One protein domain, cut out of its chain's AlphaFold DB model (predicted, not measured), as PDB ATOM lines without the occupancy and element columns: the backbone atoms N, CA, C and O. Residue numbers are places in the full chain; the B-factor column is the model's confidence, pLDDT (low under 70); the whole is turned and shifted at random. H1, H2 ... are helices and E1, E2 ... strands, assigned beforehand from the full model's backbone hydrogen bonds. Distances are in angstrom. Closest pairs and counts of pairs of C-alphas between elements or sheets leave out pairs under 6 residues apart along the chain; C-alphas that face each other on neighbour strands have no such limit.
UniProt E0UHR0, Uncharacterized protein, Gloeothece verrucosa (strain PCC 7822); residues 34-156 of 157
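Overview. This is residues 34 to 156 of the 157 residues of an uncharacterized protein of Gloeothece verrucosa (strain PCC 7822) (UniProt E0UHR0). A strongly twisted sheet of four strands has H1 over one face and H2 and H3 over the other, while residues 63 to 68, the tip of the hairpin E1 and E2, stick out. A long stretch without named elements, residues 121 to 147, leads to H4, off the sheet. The 123 printed residues include four named helices and four named strands, in the order H1 E1 E2 E3 H2 H3 E4 H4; the sheet, E1 E2 E3 E4, is mixed. The class is mixed, helices and strands; the whole is compact, radius of gyration of the C-alphas 15.1 A, spans 45 by 36 by 28 A.

Arrangement. Start at H1, residues 34 to 43, on the sheet at a height of 9.1 A, over E2, residues 70 to 80, and E3, residues 84 to 91; its closest C-alphas to E3 are Glu 36 and Ile 90, 6.9 A. E1, residues 52 to 61, E2 and E3 form a meander, each strand the antiparallel neighbour of the one before; find N 58 and O 72, 2.8 A, and N 78 and O 86, 2.8 A, within hydrogen-bond range. H2, residues 96 to 108, on the opposite face from H1, runs across the strands, 71 degrees to E1 on the local plane; the closest C-alphas are Leu 60 and Leu 105, 5.2 A. H3, residues 110 to 114, on the same face, touches H2 at its residues 102 to 106 alone, closest C-alphas Ala 106 and Phe 113, 5.2 A. E3, H2, H3 and E4, residues 116 to 120, make a strand-helix-strand unit, two parallel neighbour strands with helices between, and its crossover is right-handed; N 117 and O 87 are within hydrogen-bond range, 2.7 A apart. H4, residues 148 to 154, is only just apart from H1, 8.1 A. In H1, H2, H3 and H4 every O i to N i+4 pair is within hydrogen-bond range.

Along the chain. Find C-alpha 34 at (167.245, 139.427, 150.988), where H1 begins. E1, 24.7 A long, bends by 57 degrees at residue 55, and E2, 26.6 A, by 70 degrees at residue 75. H4 ends at C-alpha 154, (145.091, 129.287, 159.293).

Size, cuts and confidence. The C-alphas of Glu 65 and Lys 127 are farthest apart, 48.6 A. The printed part has no cut, and the link E4 to H4 is long. Residues 120 to 156 are under pLDDT 70.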
ATOM      1  N   GLN A  34     167.830 140.209 152.091       83.12
ATOM      2  CA  GLN A  34     167.245 139.427 150.988       83.12
ATOM      3  C   GLN A  34     166.164 138.456 151.460       83.12
ATOM      4  O   GLN A  34     165.250 138.110 150.706       83.12
ATOM      5  N   LEU A  35     166.269 138.018 152.712       82.12
ATOM      6  CA  LEU A  35     165.323 137.100 153.308       82.12
ATOM      7  C   LEU A  35     163.962 137.766 153.529       82.12
ATOM      8  O   LEU A  35     162.961 137.200 153.092       82.12
ATOM      9  N   GLU A  36     163.930 138.965 154.119       86.75
ATOM     10  CA  GLU A  36     162.704 139.761 154.270       86.75
ATOM     11  C   GLU A  36     162.060 140.053 152.918       86.75
ATOM     12  O   GLU A  36     160.881 139.764 152.733       86.75
ATOM     13  N   ALA A  37     162.844 140.518 151.941       88.19
ATOM     14  CA  ALA A  37     162.352 140.795 150.592       88.19
ATOM     15  C   ALA A  37     161.687 139.560 149.952       88.19
ATOM     16  O   ALA A  37     160.588 139.638 149.400       88.19
ATOM     17  N   THR A  38     162.324 138.390 150.076       85.00
ATOM     18  CA  THR A  38     161.781 137.120 149.561       85.00
ATOM     19  C   THR A  38     160.506 136.710 150.302       85.00
ATOM     20  O   THR A  38     159.593 136.129 149.712       85.00
ATOM     21  N   PHE A  39     160.439 136.968 151.608       85.69
ATOM     22  CA  PHE A  39     159.266 136.648 152.414       85.69
ATOM     23  C   PHE A  39     158.093 137.571 152.083       85.69
ATOM     24  O   PHE A  39     156.979 137.088 151.908       85.69
ATOM     25  N   TYR A  40     158.351 138.864 151.885       89.44
ATOM     26  CA  TYR A  40     157.355 139.833 151.443       89.44
ATOM     27  C   TYR A  40     156.728 139.445 150.100       89.44
ATOM     28  O   TYR A  40     155.507 139.363 149.984       89.44
ATOM     29  N   GLN A  41     157.557 139.101 149.106       86.81
ATOM     30  CA  GLN A  41     157.080 138.607 147.808       86.81
ATOM     31  C   GLN A  41     156.164 137.387 147.954       86.81
ATOM     32  O   GLN A  41     155.172 137.268 147.242       86.81
ATOM     33  N   LYS A  42     156.472 136.485 148.892       85.12
ATOM     34  CA  LYS A  42     155.623 135.327 149.196       85.12
ATOM     35  C   LYS A  42     154.319 135.727 149.875       85.12
ATOM     36  O   LYS A  42     153.282 135.175 149.518       85.12
ATOM     37  N   LEU A  43     154.346 136.673 150.813       85.25
ATOM     38  CA  LEU A  43     153.128 137.188 151.445       85.25
ATOM     39  C   LEU A  43     152.186 137.810 150.409       85.25
ATOM     40  O   LEU A  43     150.994 137.529 150.457       85.25
ATOM     41  N   LEU A  44     152.715 138.531 149.415       87.56
ATOM     42  CA  LEU A  44     151.925 139.086 148.306       87.56
ATOM     43  C   LEU A  44     151.231 138.029 147.430       87.56
ATOM     44  O   LEU A  44     150.280 138.349 146.725       87.56
ATOM     45  N   THR A  45     151.669 136.765 147.462       85.56
ATOM     46  CA  THR A  45     150.954 135.677 146.763       85.56
ATOM     47  C   THR A  45     149.703 135.201 147.506       85.56
ATOM     48  O   THR A  45     148.909 134.455 146.939       85.56
ATOM     49  N   LEU A  46     149.539 135.605 148.770       83.88
ATOM     50  CA  LEU A  46     148.478 135.148 149.673       83.88
ATOM     51  C   LEU A  46     147.585 136.282 150.169       83.88
ATOM     52  O   LEU A  46     146.415 136.056 150.463       83.88
ATOM     53  N   PHE A  47     148.146 137.481 150.292       87.25
ATOM     54  CA  PHE A  47     147.504 138.651 150.871       87.25
ATOM     55  C   PHE A  47     147.697 139.848 149.948       87.25
ATOM     56  O   PHE A  47     148.721 139.959 149.269       87.25
ATOM     57  N   SER A  48     146.733 140.767 149.946       92.38
ATOM     58  CA  SER A  48     146.910 142.032 149.240       92.38
ATOM     59  C   SER A  48     147.947 142.902 149.960       92.38
ATOM     60  O   SER A  48     148.161 142.779 151.170       92.38
ATOM     61  N   ALA A  49     148.602 143.805 149.230       94.12
ATOM     62  CA  ALA A  49     149.628 144.672 149.811       94.12
ATOM     63  C   ALA A  49     149.073 145.581 150.922       94.12
ATOM     64  O   ALA A  49     149.796 145.953 151.840       94.12
ATOM     65  N   GLU A  50     147.785 145.923 150.873       94.44
ATOM     66  CA  GLU A  50     147.089 146.718 151.891       94.44
ATOM     67  C   GLU A  50     146.901 145.953 153.205       94.44
ATOM     68  O   GLU A  50     146.814 146.565 154.270       94.44
ATOM     69  N   GLN A  51     146.852 144.619 153.148       92.50
ATOM     70  CA  GLN A  51     146.759 143.779 154.341       92.50
ATOM     71  C   GLN A  51     148.102 143.627 155.053       92.50
ATOM     72  O   GLN A  51     148.110 143.232 156.219       92.50
ATOM     73  N   ILE A  52     149.217 143.913 154.373       94.06
ATOM     74  CA  ILE A  52     150.573 143.698 154.876       94.06
ATOM     75  C   ILE A  52     151.164 145.039 155.318       94.06
ATOM     76  O   ILE A  52     151.497 145.901 154.506       94.06
ATOM     77  N   LYS A  53     151.351 145.199 156.624       95.25
ATOM     78  CA  LYS A  53     152.207 146.242 157.191       95.25
ATOM     79  C   LYS A  53     153.617 145.706 157.375       95.25
ATOM     80  O   LYS A  53     153.796 144.520 157.637       95.25
ATOM     81  N   ILE A  54     154.604 146.584 157.250       93.69
ATOM     82  CA  ILE A  54     156.026 146.236 157.277       93.69
ATOM     83  C   ILE A  54     156.696 147.073 158.355       93.69
ATOM     84  O   ILE A  54     156.419 148.270 158.440       93.69
ATOM     85  N   HIS A  55     157.566 146.445 159.146       92.62
ATOM     86  CA  HIS A  55     158.301 147.076 160.245       92.62
ATOM     87  C   HIS A  55     157.379 147.781 161.260       92.62
ATOM     88  O   HIS A  55     157.561 148.958 161.577       92.62
ATOM     89  N   GLU A  56     156.372 147.068 161.774       94.00
ATOM     90  CA  GLU A  56     155.474 147.610 162.801       94.00
ATOM     91  C   GLU A  56     156.174 147.578 164.166       94.00
ATOM     92  O   GLU A  56     156.542 146.513 164.664       94.00
ATOM     93  N   ALA A  57     156.325 148.738 164.801       94.38
ATOM     94  CA  ALA A  57     156.834 148.816 166.162       94.38
ATOM     95  C   ALA A  57     155.779 148.315 167.162       94.38
ATOM     96  O   ALA A  57     154.697 148.887 167.290       94.38
ATOM     97  N   VAL A  58     156.114 147.261 167.902       93.19
ATOM     98  CA  VAL A  58     155.318 146.716 169.002       93.19
ATOM     99  C   VAL A  58     156.014 147.020 170.317       93.19
ATOM    100  O   VAL A  58     157.199 146.745 170.480       93.19
ATOM    101  N   LEU A  59     155.277 147.565 171.276       92.25
ATOM    102  CA  LEU A  59     155.813 147.909 172.584       92.25
ATOM    103  C   LEU A  59     156.375 146.665 173.304       92.25
ATOM    104  O   LEU A  59     155.726 145.626 173.378       92.25
ATOM    105  N   LEU A  60     157.584 146.761 173.855       90.12
ATOM    106  CA  LEU A  60     158.161 145.751 174.753       90.12
ATOM    107  C   LEU A  60     158.165 146.227 176.197       90.12
ATOM    108  O   LEU A  60     157.863 145.450 177.091       90.12
ATOM    109  N   ILE A  61     158.556 147.481 176.425       88.31
ATOM    110  CA  ILE A  61     158.634 148.082 177.758       88.31
ATOM    111  C   ILE A  61     158.037 149.487 177.669       88.31
ATOM    112  O   ILE A  61     158.530 150.283 176.861       88.31
ATOM    113  N   PRO A  62     157.018 149.818 178.482       87.69
ATOM    114  CA  PRO A  62     156.456 151.161 178.517       87.69
ATOM    115  C   PRO A  62     157.470 152.176 179.053       87.69
ATOM    116  O   PRO A  62     158.364 151.851 179.838       87.69
ATOM    117  N   LYS A  63     157.308 153.438 178.655       92.38
ATOM    118  CA  LYS A  63     158.096 154.538 179.215       92.38
ATOM    119  C   LYS A  63     157.827 154.684 180.717       92.38
ATOM    120  O   LYS A  63     156.678 154.731 181.146       92.38
ATOM    121  N   THR A  64     158.891 154.835 181.497       91.44
ATOM    122  CA  THR A  64     158.841 155.192 182.923       91.44
ATOM    123  C   THR A  64     159.734 156.411 183.181       91.44
ATOM    124  O   THR A  64     160.382 156.914 182.263       91.44
ATOM    125  N   GLU A  65     159.783 156.901 184.421       95.00
ATOM    126  CA  GLU A  65     160.706 157.978 184.817       95.00
ATOM    127  C   GLU A  65     162.183 157.565 184.665       95.00
ATOM    128  O   GLU A  65     163.021 158.373 184.274       95.00
ATOM    129  N   PHE A  66     162.492 156.288 184.906       92.62
ATOM    130  CA  PHE A  66     163.864 155.765 184.922       92.62
ATOM    131  C   PHE A  66     164.278 155.074 183.619       92.62
ATOM    132  O   PHE A  66     165.469 154.876 183.365       92.62
ATOM    133  N   HIS A  67     163.312 154.692 182.781       84.38
ATOM    134  CA  HIS A  67     163.562 153.935 181.561       84.38
ATOM    135  C   HIS A  67     162.782 154.488 180.373       84.38
ATOM    136  O   HIS A  67     161.569 154.687 180.428       84.38
ATOM    137  N   ALA A  68     163.497 154.679 179.265       91.19
ATOM    138  CA  ALA A  68     162.888 154.988 177.983       91.19
ATOM    139  C   ALA A  68     162.047 153.811 177.473       91.19
ATOM    140  O   ALA A  68     162.340 152.647 177.757       91.19
ATOM    141  N   GLU A  69     161.034 154.143 176.675       92.81
ATOM    142  CA  GLU A  69     160.234 153.166 175.948       92.81
ATOM    143  C   GLU A  69     161.125 152.273 175.078       92.81
ATOM    144  O   GLU A  69     162.067 152.747 174.433       92.81
ATOM    145  N   ARG A  70     160.824 150.974 175.052       92.94
ATOM    146  CA  ARG A  70     161.464 150.030 174.134       92.94
ATOM    147  C   ARG A  70     160.405 149.323 173.321       92.94
ATOM    148  O   ARG A  70     159.442 148.814 173.887       92.94
ATOM    149  N   SER A  71     160.659 149.208 172.025       94.31
ATOM    150  CA  SER A  71     159.787 148.518 171.082       94.31
ATOM    151  C   SER A  71     160.566 147.471 170.298       94.31
ATOM    152  O   SER A  71     161.773 147.589 170.074       94.31
ATOM    153  N   LEU A  72     159.855 146.427 169.904       92.06
ATOM    154  CA  LEU A  72     160.272 145.431 168.946       92.06
ATOM    155  C   LEU A  72     159.676 145.796 167.591       92.06
ATOM    156  O   LEU A  72     158.460 145.842 167.455       92.06
ATOM    157  N   ASN A  73     160.518 146.019 166.589       93.12
ATOM    158  CA  ASN A  73     160.040 146.167 165.220       93.12
ATOM    159  C   ASN A  73     159.756 144.779 164.661       93.12
ATOM    160  O   ASN A  73     160.693 144.015 164.459       93.12
ATOM    161  N   ILE A  74     158.476 144.477 164.466       93.38
ATOM    162  CA  ILE A  74     158.017 143.254 163.823       93.38
ATOM    163  C   ILE A  74     158.137 143.417 162.311       93.38
ATOM    164  O   ILE A  74     157.596 144.379 161.756       93.38
ATOM    165  N   ASP A  75     158.792 142.468 161.644       93.56
ATOM    166  CA  ASP A  75     159.071 142.562 160.207       93.56
ATOM    167  C   ASP A  75     157.793 142.704 159.366       93.56
ATOM    168  O   ASP A  75     157.723 143.580 158.500       93.56
ATOM    169  N   PHE A  76     156.755 141.906 159.652       93.69
ATOM    170  CA  PHE A  76     155.463 141.988 158.964       93.69
ATOM    171  C   PHE A  76     154.273 141.829 159.909       93.69
ATOM    172  O   PHE A  76     154.252 140.954 160.772       93.69
ATOM    173  N   VAL A  77     153.216 142.608 159.677       94.75
ATOM    174  CA  VAL A  77     151.908 142.415 160.317       94.75
ATOM    175  C   VAL A  77     150.849 142.264 159.240       94.75
ATOM    176  O   VAL A  77     150.621 143.178 158.452       94.75
ATOM    177  N   VAL A  78     150.191 141.107 159.209       90.12
ATOM    178  CA  VAL A  78     149.183 140.767 158.202       90.12
ATOM    179  C   VAL A  78     147.792 140.810 158.820       90.12
ATOM    180  O   VAL A  78     147.520 140.127 159.806       90.12
ATOM    181  N   SER A  79     146.893 141.594 158.230       91.06
ATOM    182  CA  SER A  79     145.490 141.667 158.650       91.06
ATOM    183  C   SER A  79     144.685 140.527 158.022       91.06
ATOM    184  O   SER A  79     144.541 140.460 156.800       91.06
ATOM    185  N   VAL A  80     144.142 139.639 158.858       85.25
ATOM    186  CA  VAL A  80     143.342 138.478 158.444       85.25
ATOM    187  C   VAL A  80     141.905 138.671 158.936       85.25
ATOM    188  O   VAL A  80     141.587 138.495 160.111       85.25
ATOM    189  N   GLY A  81     141.013 139.084 158.037       80.62
ATOM    190  CA  GLY A  81     139.630 139.424 158.385       80.62
ATOM    191  C   GLY A  81     139.498 140.730 159.182       80.62
ATOM    192  O   GLY A  81     140.386 141.577 159.175       80.62
ATOM    193  N   PHE A  82     138.362 140.914 159.865       76.00
ATOM    194  CA  PHE A  82     137.985 142.211 160.451       76.00
ATOM    195  C   PHE A  82     138.802 142.641 161.678       76.00
ATOM    196  O   PHE A  82     138.863 143.834 161.968       76.00
ATOM    197  N   LYS A  83     139.387 141.701 162.433       78.31
ATOM    198  CA  LYS A  83     140.101 142.017 163.688       78.31
ATOM    199  C   LYS A  83     141.335 141.163 163.974       78.31
ATOM    200  O   LYS A  83     142.072 141.504 164.892       78.31
ATOM    201  N   LYS A  84     141.582 140.074 163.236       83.62
ATOM    202  CA  LYS A  84     142.733 139.208 163.524       83.62
ATOM    203  C   LYS A  84     143.974 139.758 162.821       83.62
ATOM    204  O   LYS A  84     143.916 140.167 161.659       83.62
ATOM    205  N   LYS A  85     145.102 139.756 163.526       88.69
ATOM    206  CA  LYS A  85     146.414 140.121 162.987       88.69
ATOM    207  C   LYS A  85     147.373 138.957 163.174       88.69
ATOM    208  O   LYS A  85     147.375 138.322 164.225       88.69
ATOM    209  N   LEU A  86     148.184 138.696 162.158       88.00
ATOM    210  CA  LEU A  86     149.323 137.791 162.237       88.00
ATOM    211  C   LEU A  86     150.588 138.635 162.303       88.00
ATOM    212  O   LEU A  86     150.834 139.441 161.407       88.00
ATOM    213  N   TYR A  87     151.375 138.446 163.352       89.06
ATOM    214  CA  TYR A  87     152.661 139.110 163.522       89.06
ATOM    215  C   TYR A  87     153.732 138.141 163.049       89.06
ATOM    216  O   TYR A  87     153.735 136.991 163.471       89.06
ATOM    217  N   ILE A  88     154.606 138.562 162.145       89.12
ATOM    218  CA  ILE A  88     155.614 137.700 161.539       89.12
ATOM    219  C   ILE A  88     156.967 138.371 161.694       89.12
ATOM    220  O   ILE A  88     157.186 139.460 161.175       89.12
ATOM    221  N   GLU A  89     157.875 137.678 162.363       89.88
ATOM    222  CA  GLU A  89     159.251 138.100 162.558       89.88
ATOM    223  C   GLU A  89     160.203 137.117 161.885       89.88
ATOM    224  O   GLU A  89     160.081 135.903 162.042       89.88
ATOM    225  N   ILE A  90     161.194 137.618 161.167       86.56
ATOM    226  CA  ILE A  90     162.197 136.827 160.475       86.56
ATOM    227  C   ILE A  90     163.528 136.959 161.203       86.56
ATOM    228  O   ILE A  90     164.158 138.011 161.250       86.56
ATOM    229  N   LYS A  91     164.030 135.839 161.726       80.38
ATOM    230  CA  LYS A  91     165.325 135.792 162.410       80.38
ATOM    231  C   LYS A  91     166.305 134.856 161.724       80.38
ATOM    232  O   LYS A  91     166.102 133.648 161.613       80.38
ATOM    233  N   GLY A  92     167.432 135.428 161.301       73.25
ATOM    234  CA  GLY A  92     168.564 134.670 160.768       73.25
ATOM    235  C   GLY A  92     169.353 133.924 161.849       73.25
ATOM    236  O   GLY A  92     169.852 132.828 161.601       73.25
ATOM    237  N   VAL A  93     169.458 134.497 163.052       76.19
ATOM    238  CA  VAL A  93     170.190 133.912 164.184       76.19
ATOM    239  C   VAL A  93     169.364 134.059 165.453       76.19
ATOM    240  O   VAL A  93     168.853 135.135 165.748       76.19
ATOM    241  N   TRP A  94     169.259 132.966 166.202       76.50
ATOM    242  CA  TRP A  94     168.655 132.949 167.527       76.50
ATOM    243  C   TRP A  94     169.714 133.305 168.579       76.50
ATOM    244  O   TRP A  94     170.765 132.661 168.622       76.50
ATOM    245  N   SER A  95     169.466 134.334 169.391       79.31
ATOM    246  CA  SER A  95     170.384 134.820 170.432       79.31
ATOM    247  C   SER A  95     169.672 134.964 171.778       79.31
ATOM    248  O   SER A  95     168.454 135.119 171.822       79.31
ATOM    249  N   HIS A  96     170.425 134.986 172.880       81.56
ATOM    250  CA  HIS A  96     169.849 135.231 174.211       81.56
ATOM    251  C   HIS A  96     169.193 136.611 174.332       81.56
ATOM    252  O   HIS A  96     168.175 136.762 174.995       81.56
ATOM    253  N   GLU A  97     169.730 137.629 173.654       84.31
ATOM    254  CA  GLU A  97     169.088 138.946 173.600       84.31
ATOM    255  C   GLU A  97     167.700 138.863 172.951       84.31
ATOM    256  O   GLU A  97     166.758 139.523 173.391       84.31
ATOM    257  N   TRP A  98     167.565 138.036 171.911       83.56
ATOM    258  CA  TRP A  98     166.289 137.807 171.250       83.56
ATOM    259  C   TRP A  98     165.287 137.097 172.163       83.56
ATOM    260  O   TRP A  98     164.146 137.537 172.268       83.56
ATOM    261  N   GLU A  99     165.726 136.061 172.879       82.50
ATOM    262  CA  GLU A  99     164.902 135.366 173.878       82.50
ATOM    263  C   GLU A  99     164.373 136.333 174.942       82.50
ATOM    264  O   GLU A  99     163.178 136.339 175.230       82.50
ATOM    265  N   SER A 100     165.227 137.218 175.460       82.88
ATOM    266  CA  SER A 100     164.815 138.240 176.426       82.88
ATOM    267  C   SER A 100     163.760 139.195 175.867       82.88
ATOM    268  O   SER A 100     162.818 139.542 176.575       82.88
ATOM    269  N   LYS A 101     163.865 139.599 174.593       86.69
ATOM    270  CA  LYS A 101     162.834 140.427 173.939       86.69
ATOM    271  C   LYS A 101     161.505 139.685 173.812       86.69
ATOM    272  O   LYS A 101     160.464 140.298 174.011       86.69
ATOM    273  N   LEU A 102     161.537 138.384 173.521       85.38
ATOM    274  CA  LEU A 102     160.330 137.559 173.450       85.38
ATOM    275  C   LEU A 102     159.654 137.392 174.813       85.38
ATOM    276  O   LEU A 102     158.434 137.483 174.878       85.38
ATOM    277  N   MET A 103     160.426 137.203 175.887       83.00
ATOM    278  CA  MET A 103     159.872 137.157 177.247       83.00
ATOM    279  C   MET A 103     159.203 138.487 177.614       83.00
ATOM    280  O   MET A 103     158.046 138.504 178.015       83.00
ATOM    281  N   LEU A 104     159.878 139.613 177.354       85.88
ATOM    282  CA  LEU A 104     159.296 140.941 177.578       85.88
ATOM    283  C   LEU A 104     158.024 141.171 176.752       85.88
ATOM    284  O   LEU A 104     157.076 141.779 177.247       85.88
ATOM    285  N   LEU A 105     157.987 140.682 175.508       86.69
ATOM    286  CA  LEU A 105     156.798 140.752 174.663       86.69
ATOM    287  C   LEU A 105     155.647 139.921 175.239       86.69
ATOM    288  O   LEU A 105     154.514 140.391 175.234       86.69
ATOM    289  N   ALA A 106     155.927 138.712 175.732       84.56
ATOM    290  CA  ALA A 106     154.926 137.851 176.355       84.56
ATOM    291  C   ALA A 106     154.303 138.512 177.592       84.56
ATOM    292  O   ALA A 106     153.083 138.471 177.748       84.56
ATOM    293  N   ASP A 107     155.122 139.180 178.406       83.75
ATOM    294  CA  ASP A 107     154.672 139.843 179.633       83.75
ATOM    295  C   ASP A 107     153.867 141.121 179.350       83.75
ATOM    296  O   ASP A 107     152.849 141.373 179.993       83.75
ATOM    297  N   ASN A 108     154.306 141.939 178.387       86.06
ATOM    298  CA  ASN A 108     153.733 143.273 178.159       86.06
ATOM    299  C   ASN A 108     152.661 143.299 177.059       86.06
ATOM    300  O   ASN A 108     151.777 144.152 177.088       86.06
ATOM    301  N   ASN A 109     152.727 142.384 176.088       86.00
ATOM    302  CA  ASN A 109     151.807 142.294 174.951       86.00
ATOM    303  C   ASN A 109     151.463 140.823 174.627       86.00
ATOM    304  O   ASN A 109     151.778 140.328 173.535       86.00
ATOM    305  N   PRO A 110     150.771 140.111 175.540       84.50
ATOM    306  CA  PRO A 110     150.486 138.679 175.399       84.50
ATOM    307  C   PRO A 110     149.641 138.338 174.163       84.50
ATOM    308  O   PRO A 110     149.774 137.248 173.601       84.50
ATOM    309  N   GLU A 111     148.791 139.263 173.705       84.06
ATOM    310  CA  GLU A 111     148.030 139.106 172.461       84.06
ATOM    311  C   GLU A 111     148.963 139.048 171.248       84.06
ATOM    312  O   GLU A 111     148.838 138.144 170.422       84.06
ATOM    313  N   VAL A 112     149.929 139.967 171.156       86.69
ATOM    314  CA  VAL A 112     150.903 139.969 170.061       86.69
ATOM    315  C   VAL A 112     151.759 138.714 170.123       86.69
ATOM    316  O   VAL A 112     151.907 138.033 169.113       86.69
ATOM    317  N   PHE A 113     152.258 138.366 171.311       84.75
ATOM    318  CA  PHE A 113     153.063 137.163 171.514       84.75
ATOM    319  C   PHE A 113     152.316 135.884 171.097       84.75
ATOM    320  O   PHE A 113     152.872 135.021 170.424       84.75
ATOM    321  N   THR A 114     151.025 135.786 171.429       79.06
ATOM    322  CA  THR A 114     150.159 134.658 171.050       79.06
ATOM    323  C   THR A 114     150.032 134.483 169.538       79.06
ATOM    324  O   THR A 114     149.947 133.351 169.060       79.06
ATOM    325  N   HIS A 115     150.035 135.588 168.794       82.69
ATOM    326  CA  HIS A 115     149.879 135.605 167.341       82.69
ATOM    327  C   HIS A 115     151.205 135.852 166.603       82.69
ATOM    328  O   HIS A 115     151.184 136.174 165.411       82.69
ATOM    329  N   LEU A 116     152.345 135.715 167.291       82.81
ATOM    330  CA  LEU A 116     153.677 135.899 166.727       82.81
ATOM    331  C   LEU A 116     154.178 134.618 166.056       82.81
ATOM    332  O   LEU A 116     154.284 133.558 166.667       82.81
ATOM    333  N   TRP A 117     154.561 134.750 164.794       84.56
ATOM    334  CA  TRP A 117     155.163 133.719 163.966       84.56
ATOM    335  C   TRP A 117     156.620 134.074 163.719       84.56
ATOM    336  O   TRP A 117     156.917 135.160 163.231       84.56
ATOM    337  N   ILE A 118     157.538 133.154 164.013       81.12
ATOM    338  CA  ILE A 118     158.970 133.397 163.816       81.12
ATOM    339  C   ILE A 118     159.494 132.557 162.649       81.12
ATOM    340  O   ILE A 118     159.601 131.330 162.727       81.12
ATOM    341  N   GLY A 119     159.860 133.220 161.557       72.94
ATOM    342  CA  GLY A 119     160.575 132.632 160.435       72.94
ATOM    343  C   GLY A 119     162.066 132.512 160.742       72.94
ATOM    344  O   GLY A 119     162.782 133.505 160.732       72.94
ATOM    345  N   VAL A 120     162.561 131.294 160.976       66.19
ATOM    346  CA  VAL A 120     163.996 131.047 161.205       66.19
ATOM    347  C   VAL A 120     164.706 130.497 159.967       66.19
ATOM    348  O   VAL A 120     164.325 129.461 159.409       66.19
ATOM    349  N   CYS A 121     165.799 131.145 159.564       54.19
ATOM    350  CA  CYS A 121     166.727 130.586 158.580       54.19
ATOM    351  C   CYS A 121     167.786 129.744 159.293       54.19
ATOM    352  O   CYS A 121     168.470 130.227 160.183       54.19
ATOM    353  N   ASN A 122     167.943 128.471 158.915       49.00
ATOM    354  CA  ASN A 122     168.974 127.612 159.496       49.00
ATOM    355  C   ASN A 122     170.270 127.715 158.668       49.00
ATOM    356  O   ASN A 122     170.321 127.138 157.579       49.00
ATOM    357  N   PRO A 123     171.331 128.380 159.159       40.22
ATOM    358  CA  PRO A 123     172.536 128.631 158.367       40.22
ATOM    359  C   PRO A 123     173.374 127.373 158.083       40.22
ATOM    360  O   PRO A 123     174.259 127.411 157.237       40.22
ATOM    361  N   LYS A 124     173.124 126.242 158.764       42.00
ATOM    362  CA  LYS A 124     173.965 125.030 158.654       42.00
ATOM    363  C   LYS A 124     173.383 123.919 157.774       42.00
ATOM    364  O   LYS A 124     173.995 122.856 157.676       42.00
ATOM    365  N   LYS A 125     172.198 124.092 157.175       39.12
ATOM    366  CA  LYS A 125     171.543 123.024 156.399       39.12
ATOM    367  C   LYS A 125     170.812 123.582 155.179       39.12
ATOM    368  O   LYS A 125     169.765 124.198 155.313       39.12
ATOM    369  N   THR A 126     171.281 123.221 153.985       33.34
ATOM    370  CA  THR A 126     170.586 123.399 152.688       33.34
ATOM    371  C   THR A 126     169.271 122.612 152.575       33.34
ATOM    372  O   THR A 126     168.590 122.672 151.557       33.34
ATOM    373  N   LYS A 127     168.874 121.879 153.623       31.55
ATOM    374  CA  LYS A 127     167.549 121.269 153.760       31.55
ATOM    375  C   LYS A 127     166.931 121.671 155.105       31.55
ATOM    376  O   LYS A 127     167.540 121.383 156.142       31.55
ATOM    377  N   PRO A 128     165.724 122.269 155.125       32.44
ATOM    378  CA  PRO A 128     165.025 122.577 156.366       32.44
ATOM    379  C   PRO A 128     164.759 121.279 157.138       32.44
ATOM    380  O   PRO A 128     164.088 120.372 156.641       32.44
ATOM    381  N   ARG A 129     165.317 121.168 158.347       31.73
ATOM    382  CA  ARG A 129     164.954 120.134 159.322       31.73
ATOM    383  C   ARG A 129     164.334 120.817 160.531       31.73
ATOM    384  O   ARG A 129     164.986 121.660 161.142       31.73
ATOM    385  N   CYS A 130     163.125 120.393 160.887       32.16
ATOM    386  CA  CYS A 130     162.518 120.679 162.177       32.16
ATOM    387  C   CYS A 130     163.428 120.094 163.260       32.16
ATOM    388  O   CYS A 130     163.702 118.892 163.261       32.16
ATOM    389  N   LYS A 131     163.940 120.931 164.158       32.41
ATOM    390  CA  LYS A 131     164.550 120.462 165.398       32.41
ATOM    391  C   LYS A 131     163.645 120.966 166.513       32.41
ATOM    392  O   LYS A 131     163.471 122.171 166.629       32.41
ATOM    393  N   LYS A 132     163.048 120.046 167.278       29.98
ATOM    394  CA  LYS A 132     162.405 120.385 168.550       29.98
ATOM    395  C   LYS A 132     163.472 121.018 169.445       29.98
ATOM    396  O   LYS A 132     164.479 120.384 169.754       29.98
ATOM    397  N   VAL A 133     163.257 122.277 169.774       36.62
ATOM    398  CA  VAL A 133     163.966 123.081 170.769       36.62
ATOM    399  C   VAL A 133     162.830 123.861 171.429       36.62
ATOM    400  O   VAL A 133     162.058 124.453 170.691       36.62
ATOM    401  N   PHE A 134     162.584 123.902 172.729       38.03
ATOM    402  CA  PHE A 134     163.085 123.264 173.949       38.03
ATOM    403  C   PHE A 134     162.011 123.607 175.022       38.03
ATOM    404  O   PHE A 134     161.146 124.443 174.766       38.03
ATOM    405  N   ASN A 135     162.041 122.969 176.195       34.66
ATOM    406  CA  ASN A 135     161.061 123.147 177.280       34.66
ATOM    407  C   ASN A 135     160.963 124.592 177.812       34.66
ATOM    408  O   ASN A 135     161.846 125.038 178.539       34.66
ATOM    409  N   SER A 136     159.847 125.262 177.549       31.69
ATOM    410  CA  SER A 136     159.104 126.094 178.506       31.69
ATOM    411  C   SER A 136     157.706 126.286 177.913       31.69
ATOM    412  O   SER A 136     157.567 126.346 176.692       31.69
ATOM    413  N   GLU A 137     156.659 126.352 178.731       32.62
ATOM    414  CA  GLU A 137     155.255 126.500 178.285       32.62
ATOM    415  C   GLU A 137     155.016 127.726 177.368       32.62
ATOM    416  O   GLU A 137     153.991 127.832 176.702       32.62
ATOM    417  N   VAL A 138     155.998 128.627 177.267       36.34
ATOM    418  CA  VAL A 138     156.024 129.830 176.420       36.34
ATOM    419  C   VAL A 138     156.440 129.524 174.962       36.34
ATOM    420  O   VAL A 138     156.114 130.283 174.050       36.34
ATOM    421  N   ALA A 139     157.126 128.402 174.704       37.56
ATOM    422  CA  ALA A 139     157.753 128.082 173.413       37.56
ATOM    423  C   ALA A 139     156.926 127.161 172.486       37.56
ATOM    424  O   ALA A 139     157.324 126.933 171.340       37.56
ATOM    425  N   GLU A 140     155.768 126.651 172.922       33.47
ATOM    426  CA  GLU A 140     154.956 125.712 172.120       33.47
ATOM    427  C   GLU A 140     154.339 126.327 170.847       33.47
ATOM    428  O   GLU A 140     153.845 125.599 169.986       33.47
ATOM    429  N   ARG A 141     154.421 127.653 170.660       37.69
ATOM    430  CA  ARG A 141     153.863 128.356 169.489       37.69
ATOM    431  C   ARG A 141     154.876 128.745 168.409       37.69
ATOM    432  O   ARG A 141     154.507 129.407 167.444       37.69
ATOM    433  N   ILE A 142     156.132 128.301 168.492       39.94
ATOM    434  CA  ILE A 142     157.127 128.564 167.436       39.94
ATOM    435  C   ILE A 142     156.972 127.519 166.317       39.94
ATOM    436  O   ILE A 142     157.705 126.529 166.242       39.94
ATOM    437  N   PHE A 143     155.986 127.720 165.436       38.72
ATOM    438  CA  PHE A 143     155.799 126.872 164.256       38.72
ATOM    439  C   PHE A 143     156.673 127.316 163.077       38.72
ATOM    440  O   PHE A 143     156.672 128.461 162.631       38.72
ATOM    441  N   TYR A 144     157.418 126.345 162.550       38.19
ATOM    442  CA  TYR A 144     158.299 126.470 161.395       38.19
ATOM    443  C   TYR A 144     157.492 126.724 160.112       38.19
ATOM    444  O   TYR A 144     156.619 125.932 159.756       38.19
ATOM    445  N   ALA A 145     157.872 127.751 159.346       34.31
ATOM    446  CA  ALA A 145     157.386 128.028 157.993       34.31
ATOM    447  C   ALA A 145     157.903 126.996 156.964       34.31
ATOM    448  O   ALA A 145     158.665 127.308 156.045       34.31
ATOM    449  N   ARG A 146     157.493 125.732 157.104       30.08
ATOM    450  CA  ARG A 146     157.439 124.793 155.980       30.08
ATOM    451  C   ARG A 146     155.996 124.814 155.492       30.08
ATOM    452  O   ARG A 146     155.109 124.320 156.174       30.08
ATOM    453  N   SER A 147     155.805 125.348 154.291       35.03
ATOM    454  CA  SER A 147     154.528 125.542 153.590       35.03
ATOM    455  C   SER A 147     153.780 126.812 153.995       35.03
ATOM    456  O   SER A 147     153.097 126.876 155.006       35.03
ATOM    457  N   ILE A 148     153.782 127.768 153.073       38.59
ATOM    458  CA  ILE A 148     152.673 128.698 152.826       38.59
ATOM    459  C   ILE A 148     151.289 128.000 152.906       38.59
ATOM    460  O   ILE A 148     150.309 128.625 153.286       38.59
ATOM    461  N   GLY A 149     151.213 126.681 152.676       30.39
ATOM    462  CA  GLY A 149     150.017 125.866 152.921       30.39
ATOM    463  C   GLY A 149     149.508 125.820 154.374       30.39
ATOM    464  O   GLY A 149     148.323 125.588 154.573       30.39
ATOM    465  N   VAL A 150     150.338 126.078 155.395       34.81
ATOM    466  CA  VAL A 150     149.863 126.168 156.794       34.81
ATOM    467  C   VAL A 150     149.251 127.544 157.079       34.81
ATOM    468  O   VAL A 150     148.232 127.618 157.757       34.81
ATOM    469  N   LEU A 151     149.801 128.619 156.498       37.94
ATOM    470  CA  LEU A 151     149.186 129.953 156.551       37.94
ATOM    471  C   LEU A 151     147.847 129.975 155.803       37.94
ATOM    472  O   LEU A 151     146.884 130.518 156.327       37.94
ATOM    473  N   ALA A 152     147.749 129.314 154.645       34.59
ATOM    474  CA  ALA A 152     146.480 129.166 153.927       34.59
ATOM    475  C   ALA A 152     145.412 128.444 154.774       34.59
ATOM    476  O   ALA A 152     144.271 128.889 154.827       34.59
ATOM    477  N   ASN A 153     145.785 127.396 155.517       33.91
ATOM    478  CA  ASN A 153     144.859 126.706 156.422       33.91
ATOM    479  C   ASN A 153     144.497 127.525 157.673       33.91
ATOM    480  O   ASN A 153     143.387 127.388 158.172       33.91
ATOM    481  N   ALA A 154     145.384 128.395 158.166       36.69
ATOM    482  CA  ALA A 154     145.091 129.287 159.293       36.69
ATOM    483  C   ALA A 154     144.133 130.438 158.922       36.69
ATOM    484  O   ALA A 154     143.425 130.943 159.788       36.69
ATOM    485  N   VAL A 155     144.077 130.830 157.643       38.12
ATOM    486  CA  VAL A 155     143.138 131.841 157.117       38.12
ATOM    487  C   VAL A 155     141.703 131.289 156.993       38.12
ATOM    488  O   VAL A 155     140.756 132.063 156.881       38.12
ATOM    489  N   HIS A 156     141.518 129.967 157.081       33.41
ATOM    490  CA  HIS A 156     140.207 129.306 157.049       33.41
ATOM    491  C   HIS A 156     139.585 129.037 158.443       33.41
ATOM    492  O   HIS A 156     138.586 128.321 158.518       33.41
TER     493      HIS A 156